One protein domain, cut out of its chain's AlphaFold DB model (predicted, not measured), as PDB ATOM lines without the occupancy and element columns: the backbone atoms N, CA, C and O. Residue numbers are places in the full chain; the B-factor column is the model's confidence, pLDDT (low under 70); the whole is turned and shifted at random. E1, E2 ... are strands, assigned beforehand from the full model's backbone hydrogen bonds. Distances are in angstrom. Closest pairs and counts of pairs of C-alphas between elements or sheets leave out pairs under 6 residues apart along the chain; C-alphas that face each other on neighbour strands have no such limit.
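What this domain is: This is residues 10 to 55 of the 72 residues of an uncharacterized protein of Mizuhopecten yessoensis (UniProt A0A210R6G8). With little regular structure, this is a small three-stranded sheet, E1 in its middle, and a long loop, residues 28 to 48, whose residues 29 to 38 stick out. The 46 printed residues hold strands E1, E2 and E3, in sheet order E2, E1, E3, antiparallel, and no named helix; the class is all strand, with 16 residues in named elements. The whole is only just loose, close to compact, with a radius of gyration of the C-alphas of 11.5 A and spans of 32 by 22 by 16 A.

Where its parts are: E1, residues 10 to 14, begins at C-alpha 10 (353.195, 301.759, 310.484) and is 13.0 A long. E2, residues 22 to 27, is 14.8 A long. E3, residues 49 to 53, is 12.8 A long and ends at C-alpha 53 (351.343, 302.682, 315.132).

How they stand to each other: E1 and E2 form a hairpin at 160 degrees, with N 11 and O 25 at 2.9 A. E1 and E3 are antiparallel at 162 degrees, with N 10 and O 53 at 2.7 A. E2 and E3, the edge strands, are apart.

The domain as a whole: The C-alphas of Gly 19 and Gly 34, the two farthest apart, are 32.4 A from each other. The link from E2 to E3 is long, the printed part has no cut, and no printed residue is under 70 in pLDDT.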
ATOM      1  N   ASN A  10     353.797 300.931 311.516       94.44
ATOM      2  CA  ASN A  10     353.195 301.759 310.484       94.44
ATOM      3  C   ASN A  10     353.406 303.234 310.820       94.44
ATOM      4  O   ASN A  10     352.849 303.738 311.803       94.44
ATOM      5  N   ILE A  11     354.183 303.923 309.984       95.19
ATOM      6  CA  ILE A  11     354.445 305.357 310.096       95.19
ATOM      7  C   ILE A  11     353.653 306.064 309.007       95.19
ATOM      8  O   ILE A  11     353.811 305.794 307.816       95.19
ATOM      9  N   THR A  12     352.786 306.979 309.419       96.31
ATOM     10  CA  THR A  12     351.891 307.704 308.517       96.31
ATOM     11  C   THR A  12     351.929 309.197 308.789       96.31
ATOM     12  O   THR A  12     352.181 309.617 309.918       96.31
ATOM     13  N   VAL A  13     351.658 309.988 307.756       96.06
ATOM     14  CA  VAL A  13     351.613 311.451 307.811       96.06
ATOM     15  C   VAL A  13     350.235 311.921 307.359       96.06
ATOM     16  O   VAL A  13     349.657 311.352 306.434       96.06
ATOM     17  N   ALA A  14     349.688 312.938 308.015       95.31
ATOM     18  CA  ALA A  14     348.431 313.567 307.634       95.31
ATOM     19  C   ALA A  14     348.514 315.089 307.739       95.31
ATOM     20  O   ALA A  14     349.207 315.632 308.599       95.31
ATOM     21  N   GLU A  15     347.743 315.766 306.893       93.00
ATOM     22  CA  GLU A  15     347.582 317.221 306.938       93.00
ATOM     23  C   GLU A  15     346.814 317.664 308.190       93.00
ATOM     24  O   GLU A  15     347.147 318.656 308.822       93.00
ATOM     25  N   THR A  16     345.811 316.886 308.601       91.75
ATOM     26  CA  THR A  16     344.982 317.175 309.778       91.75
ATOM     27  C   THR A  16     344.909 315.961 310.703       91.75
ATOM     28  O   THR A  16     345.061 314.820 310.265       91.75
ATOM     29  N   ALA A  17     344.633 316.179 311.994       88.44
ATOM     30  CA  ALA A  17     344.625 315.115 313.007       88.44
ATOM     31  C   ALA A  17     343.703 313.924 312.654       88.44
ATOM     32  O   ALA A  17     344.051 312.759 312.895       88.44
ATOM     33  N   ASN A  18     342.561 314.221 312.026       89.25
ATOM     34  CA  ASN A  18     341.533 313.252 311.625       89.25
ATOM     35  C   ASN A  18     341.462 313.040 310.104       89.25
ATOM     36  O   ASN A  18     340.544 312.385 309.617       89.25
ATOM     37  N   GLY A  19     342.406 313.609 309.354       89.44
ATOM     38  CA  GLY A  19     342.431 313.532 307.901       89.44
ATOM     39  C   GLY A  19     342.918 312.184 307.363       89.44
ATOM     40  O   GLY A  19     343.348 311.306 308.125       89.44
ATOM     41  N   PRO A  20     342.877 312.025 306.026       92.75
ATOM     42  CA  PRO A  20     343.478 310.880 305.362       92.75
ATOM     43  C   PRO A  20     344.978 310.822 305.673       92.75
ATOM     44  O   PRO A  20     345.684 311.829 305.634       92.75
ATOM     45  N   ARG A  21     345.447 309.620 306.003       93.44
ATOM     46  CA  ARG A  21     346.834 309.340 306.376       93.44
ATOM     47  C   ARG A  21     347.566 308.725 305.192       93.44
ATOM     48  O   ARG A  21     347.173 307.667 304.709       93.44
ATOM     49  N   ALA A  22     348.629 309.377 304.744       95.31
ATOM     50  CA  ALA A  22     349.551 308.834 303.762       95.31
ATOM     51  C   ALA A  22     350.594 307.951 304.458       95.31
ATOM     52  O   ALA A  22     351.130 308.321 305.504       95.31
ATOM     53  N   LEU A  23     350.892 306.788 303.881       95.00
ATOM     54  CA  LEU A  23     351.962 305.924 304.372       95.00
ATOM     55  C   LEU A  23     353.323 306.569 304.078       95.00
ATOM     56  O   LEU A  23     353.633 306.843 302.919       95.00
ATOM     57  N   CYS A  24     354.104 306.808 305.134       95.69
ATOM     58  CA  CYS A  24     355.507 307.215 305.054       95.69
ATOM     59  C   CYS A  24     356.393 305.987 304.876       95.69
ATOM     60  O   CYS A  24     357.160 305.923 303.918       95.69
ATOM     61  N   MET A  25     356.282 305.029 305.800       95.62
ATOM     62  CA  MET A  25     357.088 303.814 305.808       95.62
ATOM     63  C   MET A  25     356.425 302.733 306.663       95.62
ATOM     64  O   MET A  25     355.806 303.028 307.691       95.62
ATOM     65  N   TYR A  26     356.622 301.479 306.266       94.88
ATOM     66  CA  TYR A  26     356.407 300.322 307.128       94.88
ATOM     67  C   TYR A  26     357.757 299.763 307.583       94.88
ATOM     68  O   TYR A  26     358.588 299.373 306.763       94.88
ATOM     69  N   TYR A  27     357.983 299.712 308.893       92.75
ATOM     70  CA  TYR A  27     359.210 299.172 309.472       92.75
ATOM     71  C   TYR A  27     358.955 297.782 310.076       92.75
ATOM     72  O   TYR A  27     358.284 297.679 311.106       92.75
ATOM     73  N   PRO A  28     359.497 296.699 309.489       91.00
ATOM     74  CA  PRO A  28     359.203 295.341 309.942       91.00
ATOM     75  C   PRO A  28     359.827 295.003 311.302       91.00
ATOM     76  O   PRO A  28     359.276 294.164 312.010       91.00
ATOM     77  N   GLY A  29     360.895 295.688 311.720       85.75
ATOM     78  CA  GLY A  29     361.582 295.421 312.986       85.75
ATOM     79  C   GLY A  29     362.701 294.374 312.909       85.75
ATOM     80  O   GLY A  29     363.039 293.914 311.815       85.75
ATOM     81  N   PRO A  30     363.264 293.999 314.076       87.44
ATOM     82  CA  PRO A  30     363.032 294.618 315.388       87.44
ATOM     83  C   PRO A  30     363.902 295.866 315.607       87.44
ATOM     84  O   PRO A  30     365.068 295.884 315.219       87.44
ATOM     85  N   ALA A  31     363.351 296.868 316.294       84.94
ATOM     86  CA  ALA A  31     364.137 297.912 316.947       84.94
ATOM     87  C   ALA A  31     364.526 297.442 318.354       84.94
ATOM     88  O   ALA A  31     363.680 296.952 319.116       84.94
ATOM     89  N   PHE A  32     365.808 297.555 318.687       82.44
ATOM     90  CA  PHE A  32     366.344 297.071 319.956       82.44
ATOM     91  C   PHE A  32     366.162 298.104 321.078       82.44
ATOM     92  O   PHE A  32     366.088 299.308 320.845       82.44
ATOM     93  N   VAL A  33     366.086 297.636 322.327       82.06
ATOM     94  CA  VAL A  33     365.982 298.527 323.494       82.06
ATOM     95  C   VAL A  33     367.244 299.388 323.585       82.06
ATOM     96  O   VAL A  33     368.352 298.857 323.582       82.06
ATOM     97  N   GLY A  34     367.067 300.708 323.670       83.19
ATOM     98  CA  GLY A  34     368.171 301.673 323.702       83.19
ATOM     99  C   GLY A  34     368.774 302.002 322.332       83.19
ATOM    100  O   GLY A  34     369.699 302.805 322.270       83.19
ATOM    101  N   GLU A  35     368.265 301.422 321.239       86.31
ATOM    102  CA  GLU A  35     368.654 301.809 319.880       86.31
ATOM    103  C   GLU A  35     367.865 303.049 319.435       86.31
ATOM    104  O   GLU A  35     366.637 303.092 319.539       86.31
ATOM    105  N   MET A  36     368.565 304.034 318.872       89.06
ATOM    106  CA  MET A  36     367.950 305.110 318.099       89.06
ATOM    107  C   MET A  36     367.938 304.710 316.621       89.06
ATOM    108  O   MET A  36     368.992 304.473 316.027       89.06
ATOM    109  N   LYS A  37     366.744 304.613 316.022       90.00
ATOM    110  CA  LYS A  37     366.573 304.190 314.628       90.00
ATOM    111  C   LYS A  37     366.080 305.326 313.744       90.00
ATOM    112  O   LYS A  37     364.984 305.837 313.946       90.00
ATOM    113  N   THR A  38     366.840 305.639 312.699       92.94
ATOM    114  CA  THR A  38     366.381 306.531 311.629       92.94
ATOM    115  C   THR A  38     365.566 305.743 310.608       92.94
ATOM    116  O   THR A  38     366.041 304.747 310.059       92.94
ATOM    117  N   ILE A  39     364.341 306.195 310.346       91.94
ATOM    118  CA  ILE A  39     363.444 305.612 309.346       91.94
ATOM    119  C   ILE A  39     363.130 306.688 308.312       91.94
ATOM    120  O   ILE A  39     362.625 307.754 308.653       91.94
ATOM    121  N   PHE A  40     363.440 306.402 307.051       94.06
ATOM    122  CA  PHE A  40     363.173 307.305 305.937       94.06
ATOM    123  C   PHE A  40     361.818 306.972 305.316       94.06
ATOM    124  O   PHE A  40     361.504 305.796 305.127       94.06
ATOM    125  N   CYS A  41     361.027 307.994 304.984       93.75
ATOM    126  CA  CYS A  41     359.835 307.784 304.170       93.75
ATOM    127  C   CYS A  41     360.240 307.342 302.760       93.75
ATOM    128  O   CYS A  41     361.227 307.836 302.215       93.75
ATOM    129  N   GLU A  42     359.444 306.473 302.137       93.38
ATOM    130  CA  GLU A  42     359.691 306.008 300.762       93.38
ATOM    131  C   GLU A  42     359.639 307.152 299.737       93.38
ATOM    132  O   GLU A  42     360.238 307.084 298.665       93.38
ATOM    133  N   LYS A  43     358.913 308.220 300.076       91.25
ATOM    134  CA  LYS A  43     358.792 309.447 299.292       91.25
ATOM    135  C   LYS A  43     358.604 310.653 300.213       91.25
ATOM    136  O   LYS A  43     358.127 310.478 301.338       91.25
ATOM    137  N   PRO A  44     358.908 311.875 299.746       89.62
ATOM    138  CA  PRO A  44     358.555 313.090 300.466       89.62
ATOM    139  C   PRO A  44     357.045 313.148 300.709       89.62
ATOM    140  O   PRO A  44     356.252 312.927 299.789       89.62
ATOM    141  N   LEU A  45     356.656 313.433 301.948       92.88
ATOM    142  CA  LEU A  45     355.266 313.614 302.342       92.88
ATOM    143  C   LEU A  45     355.070 314.998 302.938       92.88
ATOM    144  O   LEU A  45     355.930 315.509 303.651       92.88
ATOM    145  N   PHE A  46     353.903 315.562 302.661       91.62
ATOM    146  CA  PHE A  46     353.455 316.826 303.220       91.62
ATOM    147  C   PHE A  46     352.404 316.539 304.285       91.62
ATOM    148  O   PHE A  46     351.512 315.708 304.080       91.62
ATOM    149  N   GLY A  47     352.543 317.186 305.435       92.19
ATOM    150  CA  GLY A  47     351.556 317.124 306.496       92.19
ATOM    151  C   GLY A  47     352.083 317.647 307.820       92.19
ATOM    152  O   GLY A  47     353.276 317.886 307.994       92.19
ATOM    153  N   GLN A  48     351.159 317.802 308.760       92.62
ATOM    154  CA  GLN A  48     351.410 318.373 310.080       92.62
ATOM    155  C   GLN A  48     351.426 317.309 311.189       92.62
ATOM    156  O   GLN A  48     351.990 317.529 312.258       92.62
ATOM    157  N   PHE A  49     350.824 316.141 310.948       95.00
ATOM    158  CA  PHE A  49     350.649 315.094 311.951       95.00
ATOM    159  C   PHE A  49     351.356 313.812 311.528       95.00
ATOM    160  O   PHE A  49     350.997 313.211 310.517       95.00
ATOM    161  N   VAL A  50     352.300 313.346 312.345       94.88
ATOM    162  CA  VAL A  50     352.929 312.028 312.201       94.88
ATOM    163  C   VAL A  50     352.288 311.060 313.187       94.88
ATOM    164  O   VAL A  50     352.103 311.378 314.360       94.88
ATOM    165  N   ARG A  51     351.947 309.859 312.724       94.25
ATOM    166  CA  ARG A  51     351.465 308.766 313.571       94.25
ATOM    167  C   ARG A  51     352.346 307.547 313.378       94.25
ATOM    168  O   ARG A  51     352.440 307.033 312.265       94.25
ATOM    169  N   ILE A  52     352.896 307.057 314.483       93.25
ATOM    170  CA  ILE A  52     353.557 305.758 314.581       93.25
ATOM    171  C   ILE A  52     352.573 304.808 315.260       93.25
ATOM    172  O   ILE A  52     352.006 305.126 316.303       93.25
ATOM    173  N   SER A  53     352.305 303.668 314.636       91.62
ATOM    174  CA  SER A  53     351.343 302.682 315.132       91.62
ATOM    175  C   SER A  53     351.832 301.269 314.870       91.62
ATOM    176  O   SER A  53     352.676 301.063 314.007       91.62
ATOM    177  N   ARG A  54     351.313 300.297 315.613       88.75
ATOM    178  CA  ARG A  54     351.552 298.867 315.407       88.75
ATOM    179  C   ARG A  54     350.295 298.095 315.789       88.75
ATOM    180  O   ARG A  54     349.452 298.640 316.499       88.75
ATOM    181  N   ASP A  55     350.199 296.850 315.342       83.69
ATOM    182  CA  ASP A  55     349.037 295.994 315.627       83.69
ATOM    183  C   ASP A  55     349.055 295.410 317.052       83.69
ATOM    184  O   ASP A  55     348.033 294.956 317.559       83.69
TER     185      ASP A  55